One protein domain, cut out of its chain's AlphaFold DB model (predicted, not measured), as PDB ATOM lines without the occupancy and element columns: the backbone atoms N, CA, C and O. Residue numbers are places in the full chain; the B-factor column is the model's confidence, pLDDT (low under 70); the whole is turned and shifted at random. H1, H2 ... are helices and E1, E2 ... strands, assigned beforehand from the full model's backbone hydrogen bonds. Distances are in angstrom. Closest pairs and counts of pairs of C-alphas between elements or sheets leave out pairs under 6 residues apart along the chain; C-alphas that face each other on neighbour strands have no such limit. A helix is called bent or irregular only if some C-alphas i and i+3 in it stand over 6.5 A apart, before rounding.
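What this domain is: This is residues 418 to 506 of the 671 residues of the protein "RTC4 domain-containing protein" of Allomyces macrogynus (strain ATCC 38327) (UniProt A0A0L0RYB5). Helix H1 sits in the middle of a small helical body; the long helix H4 runs beside it the opposite way, and the shorter helices H2 and H3 pack on its other sides. The first stretch, residues 418 to 428, folds back on itself as a small loop, and residues 500 to 506 of H4 stick out at one end. The printed part has 89 residues, with E1, H1, H2, H3 and H4 along it, and the class is mostly helix. The whole is compact, with a radius of gyration of the C-alphas of 13.0 A, yet elongated, with spans of 44 by 28 by 17 A.

Where its parts are: Begin at C-alpha 418, at (43.068, -0.951, -36.330), and go on to strand E1, residues 426 to 428. At C-alpha 429, at (44.712, -4.258, -32.207), you enter H1, residues 429 to 444, 22.3 A long. H1 is irregular, C-alphas 430 and 433 being 7.8 A apart, and it has a kink of 29 degrees near residue 436. Next come H2, residues 448 to 457, 14.7 A, and H3, residues 461 to 471, 15.3 A. Last, H4 takes residues 481 to 506, 37.3 A, and ends at C-alpha 506, at (28.499, -11.376, -28.791).

How they stand to each other: Start at H1, the hub, which touches the three other helices. H4 touches it with residues 484 to 495 alone, at a shallow tilt of 12 degrees, opposite ways; the closest C-alphas, of Ala 438 and Gln 491, are 6.3 A apart. H1, H2 and H3 form an up-and-down bundle, each running against the one before it. H1 and H2 are a helical hairpin at a shallow tilt of 16 degrees, H1 touching with residues 443 to 444 alone; the closest C-alphas, of Thr 443 and Arg 451, are 6.2 A apart. H2 and H3 are a second helical hairpin, their tilt of 36 degrees only just steep, with the C-alphas of Thr 457 and Ala 463 closest at 5.6 A. H3 touches H1 at a steep tilt of 45 degrees, the same way; the closest C-alphas, of Gly 432 and Pro 461, are 5.1 A apart. H4 is apart from H2 and from H3. E1 pairs with no named strand, but its residues 426 to 427 pair antiparallel with residues 418 to 419. In H3 and H4 every O i to N i+4 pair is within hydrogen-bond range; in H1 10 of 12 are, and in H2 4 of 6.

The domain as a whole: Look for the two C-alphas farthest apart at Met 449 and Ala 506, 43.6 A. The printed part has no cut; no link is long, and the one from H3 to H4, 9 residues, is short but not tight. The mean pLDDT of the printed part is 83.2, and residues 476 to 479 are under 70.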
ATOM      1  N   ALA A 418      42.394  -1.022 -35.037       81.00
ATOM      2  CA  ALA A 418      43.068  -0.951 -36.330       81.00
ATOM      3  C   ALA A 418      42.047  -0.984 -37.480       81.00
ATOM      4  O   ALA A 418      41.017  -1.646 -37.396       81.00
ATOM      5  N   THR A 419      42.338  -0.311 -38.597       83.81
ATOM      6  CA  THR A 419      41.525  -0.414 -39.824       83.81
ATOM      7  C   THR A 419      42.029  -1.557 -40.709       83.81
ATOM      8  O   THR A 419      43.228  -1.641 -40.981       83.81
ATOM      9  N   CYS A 420      41.140  -2.400 -41.235       83.44
ATOM     10  CA  CYS A 420      41.482  -3.350 -42.292       83.44
ATOM     11  C   CYS A 420      41.792  -2.582 -43.593       83.44
ATOM     12  O   CYS A 420      40.915  -1.884 -44.103       83.44
ATOM     13  N   PRO A 421      42.994  -2.703 -44.188       74.25
ATOM     14  CA  PRO A 421      43.389  -1.875 -45.333       74.25
ATOM     15  C   PRO A 421      42.621  -2.151 -46.644       74.25
ATOM     16  O   PRO A 421      42.856  -1.439 -47.628       74.25
ATOM     17  N   PHE A 422      41.711  -3.141 -46.673       80.44
ATOM     18  CA  PHE A 422      40.976  -3.578 -47.876       80.44
ATOM     19  C   PHE A 422      39.457  -3.437 -47.795       80.44
ATOM     20  O   PHE A 422      38.855  -3.002 -48.771       80.44
ATOM     21  N   CYS A 423      38.832  -3.794 -46.669       86.25
ATOM     22  CA  CYS A 423      37.399  -3.558 -46.454       86.25
ATOM     23  C   CYS A 423      37.101  -2.280 -45.656       86.25
ATOM     24  O   CYS A 423      35.942  -1.904 -45.550       86.25
ATOM     25  N   GLU A 424      38.132  -1.618 -45.120       87.50
ATOM     26  CA  GLU A 424      38.060  -0.367 -44.344       87.50
ATOM     27  C   GLU A 424      37.263  -0.459 -43.023       87.50
ATOM     28  O   GLU A 424      37.165   0.513 -42.280       87.50
ATOM     29  N   GLU A 425      36.801  -1.663 -42.673       88.69
ATOM     30  CA  GLU A 425      36.223  -2.034 -41.380       88.69
ATOM     31  C   GLU A 425      37.278  -1.978 -40.251       88.69
ATOM     32  O   GLU A 425      38.459  -2.259 -40.479       88.69
ATOM     33  N   SER A 426      36.867  -1.645 -39.025       86.50
ATOM     34  CA  SER A 426      37.719  -1.695 -37.828       86.50
ATOM     35  C   SER A 426      37.796  -3.097 -37.209       86.50
ATOM     36  O   SER A 426      36.839  -3.872 -37.268       86.50
ATOM     37  N   TYR A 427      38.936  -3.406 -36.585       83.56
ATOM     38  CA  TYR A 427      39.171  -4.611 -35.785       83.56
ATOM     39  C   TYR A 427      40.094  -4.324 -34.582       83.56
ATOM     40  O   TYR A 427      40.891  -3.384 -34.646       83.56
ATOM     41  N   PRO A 428      40.040  -5.118 -33.495       85.62
ATOM     42  CA  PRO A 428      40.902  -4.921 -32.328       85.62
ATOM     43  C   PRO A 428      42.398  -5.076 -32.640       85.62
ATOM     44  O   PRO A 428      42.811  -6.049 -33.276       85.62
ATOM     45  N   ILE A 429      43.239  -4.183 -32.108       79.44
ATOM     46  CA  ILE A 429      44.712  -4.258 -32.207       79.44
ATOM     47  C   ILE A 429      45.276  -5.542 -31.567       79.44
ATOM     48  O   ILE A 429      46.373  -5.979 -31.922       79.44
ATOM     49  N   THR A 430      44.509  -6.214 -30.704       81.94
ATOM     50  CA  THR A 430      44.846  -7.544 -30.169       81.94
ATOM     51  C   THR A 430      44.991  -8.621 -31.254       81.94
ATOM     52  O   THR A 430      45.694  -9.601 -31.024       81.94
ATOM     53  N   TRP A 431      44.451  -8.427 -32.467       85.25
ATOM     54  CA  TRP A 431      44.745  -9.272 -33.642       85.25
ATOM     55  C   TRP A 431      46.050  -8.864 -34.351       85.25
ATOM     56  O   TRP A 431      46.181  -8.969 -35.575       85.25
ATOM     57  N   GLY A 432      47.037  -8.387 -33.590       81.50
ATOM     58  CA  GLY A 432      48.352  -8.016 -34.106       81.50
ATOM     59  C   GLY A 432      49.097  -9.179 -34.769       81.50
ATOM     60  O   GLY A 432      49.982  -8.938 -35.584       81.50
ATOM     61  N   ASP A 433      48.705 -10.429 -34.502       86.00
ATOM     62  CA  ASP A 433      49.158 -11.620 -35.228       86.00
ATOM     63  C   ASP A 433      48.696 -11.612 -36.698       86.00
ATOM     64  O   ASP A 433      49.486 -11.919 -37.590       86.00
ATOM     65  N   LEU A 434      47.453 -11.200 -36.973       84.56
ATOM     66  CA  LEU A 434      46.914 -11.065 -38.324       84.56
ATOM     67  C   LEU A 434      47.550  -9.877 -39.047       84.56
ATOM     68  O   LEU A 434      47.935 -10.001 -40.212       84.56
ATOM     69  N   THR A 435      47.705  -8.744 -38.355       82.12
ATOM     70  CA  THR A 435      48.409  -7.573 -38.895       82.12
ATOM     71  C   THR A 435      49.863  -7.908 -39.225       82.12
ATOM     72  O   THR A 435      50.333  -7.555 -40.306       82.12
ATOM     73  N   LYS A 436      50.556  -8.649 -38.349       88.25
ATOM     74  CA  LYS A 436      51.930  -9.112 -38.565       88.25
ATOM     75  C   LYS A 436      52.022 -10.127 -39.701       88.25
ATOM     76  O   LYS A 436      52.806  -9.912 -40.616       88.25
ATOM     77  N   LYS A 437      51.203 -11.186 -39.703       86.50
ATOM     78  CA  LYS A 437      51.173 -12.194 -40.782       86.50
ATOM     79  C   LYS A 437      50.990 -11.530 -42.146       86.50
ATOM     80  O   LYS A 437      51.661 -11.894 -43.106       86.50
ATOM     81  N   ALA A 438      50.112 -10.535 -42.224       81.50
ATOM     82  CA  ALA A 438      49.909  -9.749 -43.430       81.50
ATOM     83  C   ALA A 438      51.085  -8.834 -43.781       81.50
ATOM     84  O   ALA A 438      51.439  -8.740 -44.951       81.50
ATOM     85  N   PHE A 439      51.697  -8.174 -42.800       86.44
ATOM     86  CA  PHE A 439      52.882  -7.345 -43.006       86.44
ATOM     87  C   PHE A 439      54.062  -8.179 -43.520       86.44
ATOM     88  O   PHE A 439      54.633  -7.862 -44.562       86.44
ATOM     89  N   ASP A 440      54.369  -9.294 -42.859       87.81
ATOM     90  CA  ASP A 440      55.429 -10.230 -43.239       87.81
ATOM     91  C   ASP A 440      55.164 -10.823 -44.643       87.81
ATOM     92  O   ASP A 440      56.077 -10.930 -45.465       87.81
ATOM     93  N   HIS A 441      53.902 -11.134 -44.971       82.69
ATOM     94  CA  HIS A 441      53.522 -11.647 -46.291       82.69
ATOM     95  C   HIS A 441      53.534 -10.574 -47.391       82.69
ATOM     96  O   HIS A 441      53.999 -10.843 -48.487       82.69
ATOM     97  N   VAL A 442      53.087  -9.341 -47.135       81.69
ATOM     98  CA  VAL A 442      53.149  -8.249 -48.127       81.69
ATOM     99  C   VAL A 442      54.599  -7.822 -48.375       81.69
ATOM    100  O   VAL A 442      54.972  -7.570 -49.519       81.69
ATOM    101  N   THR A 443      55.434  -7.779 -47.334       84.56
ATOM    102  CA  THR A 443      56.841  -7.355 -47.434       84.56
ATOM    103  C   THR A 443      57.749  -8.393 -48.097       84.56
ATOM    104  O   THR A 443      58.764  -8.012 -48.690       84.56
ATOM    105  N   SER A 444      57.368  -9.675 -48.122       86.12
ATOM    106  CA  SER A 444      58.065 -10.684 -48.932       86.12
ATOM    107  C   SER A 444      57.979 -10.365 -50.438       86.12
ATOM    108  O   SER A 444      58.985 -10.480 -51.137       86.12
ATOM    109  N   TYR A 445      56.855  -9.828 -50.927       80.69
ATOM    110  CA  TYR A 445      56.684  -9.386 -52.323       80.69
ATOM    111  C   TYR A 445      57.223  -7.973 -52.612       80.69
ATOM    112  O   TYR A 445      57.175  -7.515 -53.759       80.69
ATOM    113  N   MET A 446      57.734  -7.263 -51.600       82.81
ATOM    114  CA  MET A 446      58.287  -5.918 -51.775       82.81
ATOM    115  C   MET A 446      59.720  -5.931 -52.312       82.81
ATOM    116  O   MET A 446      60.540  -6.770 -51.932       82.81
ATOM    117  N   ALA A 447      60.046  -4.940 -53.145       81.81
ATOM    118  CA  ALA A 447      61.404  -4.692 -53.622       81.81
ATOM    119  C   ALA A 447      62.392  -4.437 -52.453       81.81
ATOM    120  O   ALA A 447      61.997  -3.839 -51.448       81.81
ATOM    121  N   PRO A 448      63.687  -4.808 -52.566       82.69
ATOM    122  CA  PRO A 448      64.638  -4.757 -51.445       82.69
ATOM    123  C   PRO A 448      64.751  -3.405 -50.727       82.69
ATOM    124  O   PRO A 448      64.839  -3.386 -49.503       82.69
ATOM    125  N   MET A 449      64.673  -2.283 -51.454       75.19
ATOM    126  CA  MET A 449      64.679  -0.936 -50.861       75.19
ATOM    127  C   MET A 449      63.493  -0.707 -49.913       75.19
ATOM    128  O   MET A 449      63.673  -0.208 -48.807       75.19
ATOM    129  N   ALA A 450      62.291  -1.134 -50.307       78.50
ATOM    130  CA  ALA A 450      61.087  -1.013 -49.488       78.50
ATOM    131  C   ALA A 450      61.107  -1.965 -48.278       78.50
ATOM    132  O   ALA A 450      60.554  -1.650 -47.227       78.50
ATOM    133  N   ARG A 451      61.820  -3.098 -48.371       80.94
ATOM    134  CA  ARG A 451      62.062  -3.973 -47.210       80.94
ATOM    135  C   ARG A 451      62.928  -3.304 -46.130       80.94
ATOM    136  O   ARG A 451      62.862  -3.724 -44.980       80.94
ATOM    137  N   CYS A 452      63.710  -2.270 -46.448       83.06
ATOM    138  CA  CYS A 452      64.438  -1.494 -45.435       83.06
ATOM    139  C   CYS A 452      63.509  -0.568 -44.628       83.06
ATOM    140  O   CYS A 452      63.681  -0.452 -43.419       83.06
ATOM    141  N   GLU A 453      62.493   0.021 -45.266       81.12
ATOM    142  CA  GLU A 453      61.437   0.812 -44.604       81.12
ATOM    143  C   GLU A 453      60.462  -0.086 -43.817       81.12
ATOM    144  O   GLU A 453      60.031   0.244 -42.711       81.12
ATOM    145  N   ALA A 454      60.194  -1.295 -44.322       82.50
ATOM    146  CA  ALA A 454      59.489  -2.324 -43.563       82.50
ATOM    147  C   ALA A 454      60.259  -2.735 -42.289       82.50
ATOM    148  O   ALA A 454      59.680  -2.893 -41.215       82.50
ATOM    149  N   ARG A 455      61.592  -2.862 -42.377       83.69
ATOM    150  CA  ARG A 455      62.434  -3.282 -41.245       83.69
ATOM    151  C   ARG A 455      62.365  -2.344 -40.040       83.69
ATOM    152  O   ARG A 455      62.463  -2.826 -38.916       83.69
ATOM    153  N   THR A 456      62.163  -1.043 -40.245       82.69
ATOM    154  CA  THR A 456      62.003  -0.070 -39.150       82.69
ATOM    155  C   THR A 456      60.570   0.008 -38.608       82.69
ATOM    156  O   THR A 456      60.371   0.508 -37.502       82.69
ATOM    157  N   THR A 457      59.572  -0.512 -39.332       75.75
ATOM    158  CA  THR A 457      58.144  -0.430 -38.968       75.75
ATOM    159  C   THR A 457      57.576  -1.684 -38.286       75.75
ATOM    160  O   THR A 457      56.438  -1.650 -37.820       75.75
ATOM    161  N   HIS A 458      58.367  -2.750 -38.087       74.00
ATOM    162  CA  HIS A 458      57.969  -3.916 -37.268       74.00
ATOM    163  C   HIS A 458      57.774  -3.614 -35.760       74.00
ATOM    164  O   HIS A 458      57.412  -4.513 -35.003       74.00
ATOM    165  N   THR A 459      58.021  -2.388 -35.287       79.69
ATOM    166  CA  THR A 459      58.025  -2.033 -33.853       79.69
ATOM    167  C   THR A 459      56.658  -2.104 -33.167       79.69
ATOM    168  O   THR A 459      56.609  -2.207 -31.944       79.69
ATOM    169  N   SER A 460      55.545  -2.065 -33.907       88.94
ATOM    170  CA  SER A 460      54.204  -2.296 -33.345       88.94
ATOM    171  C   SER A 460      53.188  -2.736 -34.412       88.94
ATOM    172  O   SER A 460      53.321  -2.340 -35.574       88.94
ATOM    173  N   PRO A 461      52.107  -3.457 -34.043       85.25
ATOM    174  CA  PRO A 461      51.007  -3.754 -34.965       85.25
ATOM    175  C   PRO A 461      50.369  -2.491 -35.564       85.25
ATOM    176  O   PRO A 461      49.987  -2.482 -36.731       85.25
ATOM    177  N   ARG A 462      50.315  -1.388 -34.804       83.94
ATOM    178  CA  ARG A 462      49.800  -0.093 -35.278       83.94
ATOM    179  C   ARG A 462      50.690   0.514 -36.371       83.94
ATOM    180  O   ARG A 462      50.163   1.001 -37.370       83.94
ATOM    181  N   ALA A 463      52.016   0.422 -36.237       87.38
ATOM    182  CA  ALA A 463      52.956   0.818 -37.289       87.38
ATOM    183  C   ALA A 463      52.836  -0.082 -38.533       87.38
ATOM    184  O   ALA A 463      52.750   0.433 -39.647       87.38
ATOM    185  N   MET A 464      52.722  -1.404 -38.352       87.56
ATOM    186  CA  MET A 464      52.486  -2.355 -39.448       87.56
ATOM    187  C   MET A 464      51.182  -2.059 -40.209       87.56
ATOM    188  O   MET A 464      51.178  -2.008 -41.441       87.56
ATOM    189  N   ALA A 465      50.074  -1.816 -39.500       82.38
ATOM    190  CA  ALA A 465      48.787  -1.464 -40.101       82.38
ATOM    191  C   ALA A 465      48.861  -0.137 -40.873       82.38
ATOM    192  O   ALA A 465      48.357  -0.046 -41.994       82.38
ATOM    193  N   GLN A 466      49.522   0.879 -40.308       85.81
ATOM    194  CA  GLN A 466      49.695   2.177 -40.958       85.81
ATOM    195  C   GLN A 466      50.593   2.083 -42.203       85.81
ATOM    196  O   GLN A 466      50.276   2.692 -43.222       85.81
ATOM    197  N   PHE A 467      51.656   1.275 -42.173       87.44
ATOM    198  CA  PHE A 467      52.490   0.975 -43.343       87.44
ATOM    199  C   PHE A 467      51.667   0.299 -44.454       87.44
ATOM    200  O   PHE A 467      51.635   0.781 -45.589       87.44
ATOM    201  N   LEU A 468      50.907  -0.755 -44.126       83.88
ATOM    202  CA  LEU A 468      50.005  -1.420 -45.077       83.88
ATOM    203  C   LEU A 468      48.973  -0.443 -45.675       83.88
ATOM    204  O   LEU A 468      48.722  -0.481 -46.880       83.88
ATOM    205  N   LYS A 469      48.413   0.462 -44.860       84.00
ATOM    206  CA  LYS A 469      47.451   1.496 -45.278       84.00
ATOM    207  C   LYS A 469      48.078   2.520 -46.233       84.00
ATOM    208  O   LYS A 469      47.492   2.794 -47.279       84.00
ATOM    209  N   THR A 470      49.272   3.028 -45.921       86.12
ATOM    210  CA  THR A 470      50.017   3.991 -46.755       86.12
ATOM    211  C   THR A 470      50.429   3.387 -48.097       86.12
ATOM    212  O   THR A 470      50.224   3.993 -49.149       86.12
ATOM    213  N   HIS A 471      50.963   2.163 -48.103       81.75
ATOM    214  CA  HIS A 471      51.570   1.582 -49.304       81.75
ATOM    215  C   HIS A 471      50.629   0.692 -50.140       81.75
ATOM    216  O   HIS A 471      51.051   0.172 -51.176       81.75
ATOM    217  N   ARG A 472      49.338   0.555 -49.781       75.25
ATOM    218  CA  ARG A 472      48.375  -0.317 -50.499       75.25
ATOM    219  C   ARG A 472      48.297  -0.075 -52.013       75.25
ATOM    220  O   ARG A 472      48.112  -1.022 -52.781       75.25
ATOM    221  N   PHE A 473      48.512   1.160 -52.469       75.75
ATOM    222  CA  PHE A 473      48.470   1.532 -53.891       75.75
ATOM    223  C   PHE A 473      49.845   1.693 -54.569       75.75
ATOM    224  O   PHE A 473      49.893   1.980 -55.766       75.75
ATOM    225  N   HIS A 474      50.962   1.469 -53.867       77.12
ATOM    226  CA  HIS A 474      52.316   1.664 -54.410       77.12
ATOM    227  C   HIS A 474      52.721   0.577 -55.424       77.12
ATOM    228  O   HIS A 474      53.479  -0.340 -55.119       77.12
ATOM    229  N   ARG A 475      52.245   0.701 -56.672       71.62
ATOM    230  CA  ARG A 475      52.589  -0.201 -57.793       71.62
ATOM    231  C   ARG A 475      54.097  -0.381 -57.998       71.62
ATOM    232  O   ARG A 475      54.515  -1.459 -58.389       71.62
ATOM    233  N   SER A 476      54.901   0.646 -57.724       67.62
ATOM    234  CA  SER A 476      56.361   0.611 -57.886       67.62
ATOM    235  C   SER A 476      57.092  -0.314 -56.908       67.62
ATOM    236  O   SER A 476      58.261  -0.610 -57.136       67.62
ATOM    237  N   MET A 477      56.444  -0.760 -55.826       63.50
ATOM    238  CA  MET A 477      57.106  -1.549 -54.781       63.50
ATOM    239  C   MET A 477      56.882  -3.058 -54.896       63.50
ATOM    240  O   MET A 477      57.540  -3.799 -54.173       63.50
ATOM    241  N   PHE A 478      56.017  -3.517 -55.807       65.75
ATOM    242  CA  PHE A 478      55.656  -4.929 -55.962       65.75
ATOM    243  C   PHE A 478      55.982  -5.422 -57.370       65.75
ATOM    244  O   PHE A 478      55.509  -4.854 -58.351       65.75
ATOM    245  N   GLN A 479      56.760  -6.501 -57.463       68.69
ATOM    246  CA  GLN A 479      57.088  -7.135 -58.747       68.69
ATOM    247  C   GLN A 479      55.923  -7.992 -59.274       68.69
ATOM    248  O   GLN A 479      55.741  -8.107 -60.483       68.69
ATOM    249  N   HIS A 480      55.083  -8.501 -58.367       79.31
ATOM    250  CA  HIS A 480      53.933  -9.351 -58.665       79.31
ATOM    251  C   HIS A 480      52.660  -8.700 -58.108       79.31
ATOM    252  O   HIS A 480      52.415  -8.683 -56.902       79.31
ATOM    253  N   VAL A 481      51.863  -8.085 -58.987       78.88
ATOM    254  CA  VAL A 481      50.639  -7.365 -58.582       78.88
ATOM    255  C   VAL A 481      49.504  -8.334 -58.241       78.88
ATOM    256  O   VAL A 481      48.709  -8.030 -57.355       78.88
ATOM    257  N   GLU A 482      49.452  -9.485 -58.913       80.88
ATOM    258  CA  GLU A 482      48.421 -10.523 -58.758       80.88
ATOM    259  C   GLU A 482      48.592 -11.270 -57.428       80.88
ATOM    260  O   GLU A 482      47.728 -11.147 -56.566       80.88
ATOM    261  N   GLU A 483      49.766 -11.866 -57.180       79.06
ATOM    262  CA  GLU A 483      50.130 -12.511 -55.899       79.06
ATOM    263  C   GLU A 483      49.861 -11.603 -54.686       79.06
ATOM    264  O   GLU A 483      49.396 -12.041 -53.634       79.06
ATOM    265  N   ARG A 484      50.103 -10.296 -54.849       78.12
ATOM    266  CA  ARG A 484      49.792  -9.286 -53.838       78.12
ATOM    267  C   ARG A 484      48.285  -9.087 -53.651       78.12
ATOM    268  O   ARG A 484      47.855  -8.926 -52.516       78.12
ATOM    269  N   VAL A 485      47.477  -9.051 -54.711       80.25
ATOM    270  CA  VAL A 485      46.008  -8.964 -54.582       80.25
ATOM    271  C   VAL A 485      45.466 -10.201 -53.865       80.25
ATOM    272  O   VAL A 485      44.659 -10.043 -52.952       80.25
ATOM    273  N   ASP A 486      45.976 -11.390 -54.179       80.75
ATOM    274  CA  ASP A 486      45.574 -12.641 -53.527       80.75
ATOM    275  C   ASP A 486      45.981 -12.666 -52.043       80.75
ATOM    276  O   ASP A 486      45.163 -12.964 -51.170       80.75
ATOM    277  N   ALA A 487      47.209 -12.241 -51.725       76.06
ATOM    278  CA  ALA A 487      47.688 -12.046 -50.354       76.06
ATOM    279  C   ALA A 487      46.796 -11.089 -49.540       76.06
ATOM    280  O   ALA A 487      46.477 -11.351 -48.376       76.06
ATOM    281  N   GLN A 488      46.397  -9.973 -50.153       79.25
ATOM    282  CA  GLN A 488      45.557  -8.945 -49.542       79.25
ATOM    283  C   GLN A 488      44.107  -9.429 -49.365       79.25
ATOM    284  O   GLN A 488      43.493  -9.202 -48.319       79.25
ATOM    285  N   PHE A 489      43.577 -10.172 -50.339       83.94
ATOM    286  CA  PHE A 489      42.272 -10.823 -50.257       83.94
ATOM    287  C   PHE A 489      42.240 -11.874 -49.139       83.94
ATOM    288  O   PHE A 489      41.335 -11.839 -48.307       83.94
ATOM    289  N   ALA A 490      43.259 -12.733 -49.038       83.56
ATOM    290  CA  ALA A 490      43.369 -13.739 -47.982       83.56
ATOM    291  C   ALA A 490      43.403 -13.119 -46.570       83.56
ATOM    292  O   ALA A 490      42.717 -13.611 -45.672       83.56
ATOM    293  N   GLN A 491      44.119 -11.999 -46.367       82.94
ATOM    294  CA  GLN A 491      44.038 -11.247 -45.103       82.94
ATOM    295  C   GLN A 491      42.615 -10.724 -44.852       82.94
ATOM    296  O   GLN A 491      42.117 -10.825 -43.733       82.94
ATOM    297  N   CYS A 492      41.967 -10.151 -45.870       88.00
ATOM    298  CA  CYS A 492      40.617  -9.593 -45.753       88.00
ATOM    299  C   CYS A 492      39.587 -10.664 -45.342       88.00
ATOM    300  O   CYS A 492      38.724 -10.394 -44.505       88.00
ATOM    301  N   GLN A 493      39.716 -11.886 -45.872       89.88
ATOM    302  CA  GLN A 493      38.864 -13.019 -45.499       89.88
ATOM    303  C   GLN A 493      39.130 -13.506 -44.069       89.88
ATOM    304  O   GLN A 493      38.184 -13.666 -43.307       89.88
ATOM    305  N   GLU A 494      40.391 -13.672 -43.650       89.25
ATOM    306  CA  GLU A 494      40.718 -14.068 -42.267       89.25
ATOM    307  C   GLU A 494      40.290 -12.996 -41.242       89.25
ATOM    308  O   GLU A 494      39.770 -13.328 -40.178       89.25
ATOM    309  N   HIS A 495      40.410 -11.708 -41.584       89.62
ATOM    310  CA  HIS A 495      39.844 -10.598 -40.807       89.62
ATOM    311  C   HIS A 495      38.325 -10.754 -40.635       89.62
ATOM    312  O   HIS A 495      37.820 -10.712 -39.512       89.62
ATOM    313  N   ARG A 496      37.593 -10.973 -41.736       91.81
ATOM    314  CA  ARG A 496      36.131 -11.116 -41.706       91.81
ATOM    315  C   ARG A 496      35.675 -12.373 -40.976       91.81
ATOM    316  O   ARG A 496      34.726 -12.291 -40.208       91.81
ATOM    317  N   LYS A 497      36.390 -13.486 -41.127       92.38
ATOM    318  CA  LYS A 497      36.182 -14.721 -40.363       92.38
ATOM    319  C   LYS A 497      36.288 -14.479 -38.858       92.38
ATOM    320  O   LYS A 497      35.370 -14.828 -38.122       92.38
ATOM    321  N   ARG A 498      37.369 -13.841 -38.394       91.75
ATOM    322  CA  ARG A 498      37.550 -13.516 -36.966       91.75
ATOM    323  C   ARG A 498      36.477 -12.565 -36.450       91.75
ATOM    324  O   ARG A 498      35.950 -12.790 -35.363       91.75
ATOM    325  N   LYS A 499      36.120 -11.551 -37.242       91.81
ATOM    326  CA  LYS A 499      35.051 -10.603 -36.911       91.81
ATOM    327  C   LYS A 499      33.703 -11.303 -36.784       91.81
ATOM    328  O   LYS A 499      33.108 -11.248 -35.718       91.81
ATOM    329  N   ALA A 500      33.291 -12.061 -37.796       92.94
ATOM    330  CA  ALA A 500      32.037 -12.806 -37.785       92.94
ATOM    331  C   ALA A 500      31.948 -13.791 -36.603       92.94
ATOM    332  O   ALA A 500      30.879 -13.950 -36.026       92.94
ATOM    333  N   VAL A 501      33.059 -14.418 -36.194       92.88
ATOM    334  CA  VAL A 501      33.120 -15.291 -35.003       92.88
ATOM    335  C   VAL A 501      32.990 -14.504 -33.687       92.88
ATOM    336  O   VAL A 501      32.347 -14.986 -32.754       92.88
ATOM    337  N   MET A 502      33.554 -13.297 -33.597       92.31
ATOM    338  CA  MET A 502      33.373 -12.412 -32.437       92.31
ATOM    339  C   MET A 502      31.947 -11.853 -32.359       92.31
ATOM    340  O   MET A 502      31.340 -11.904 -31.291       92.31
ATOM    341  N   ASP A 503      31.392 -11.400 -33.483       93.31
ATOM    342  CA  ASP A 503      30.019 -10.894 -33.590       93.31
ATOM    343  C   ASP A 503      29.005 -12.002 -33.240       93.31
ATOM    344  O   ASP A 503      28.081 -11.783 -32.454       93.31
ATOM    345  N   ALA A 504      29.238 -13.229 -33.722       95.50
ATOM    346  CA  ALA A 504      28.468 -14.420 -33.362       95.50
ATOM    347  C   ALA A 504      28.500 -14.715 -31.858       95.50
ATOM    348  O   ALA A 504      27.456 -14.971 -31.251       95.50
ATOM    349  N   LYS A 505      29.686 -14.644 -31.239       94.94
ATOM    350  CA  LYS A 505      29.855 -14.837 -29.793       94.94
ATOM    351  C   LYS A 505      29.140 -13.747 -28.989       94.94
ATOM    352  O   LYS A 505      28.520 -14.067 -27.981       94.94
ATOM    353  N   ALA A 506      29.188 -12.492 -29.438       95.19
ATOM    354  CA  ALA A 506      28.499 -11.376 -28.791       95.19
ATOM    355  C   ALA A 506      26.966 -11.511 -28.864       95.19
ATOM    356  O   ALA A 506      26.274 -11.243 -27.884       95.19
TER     357      ALA A 506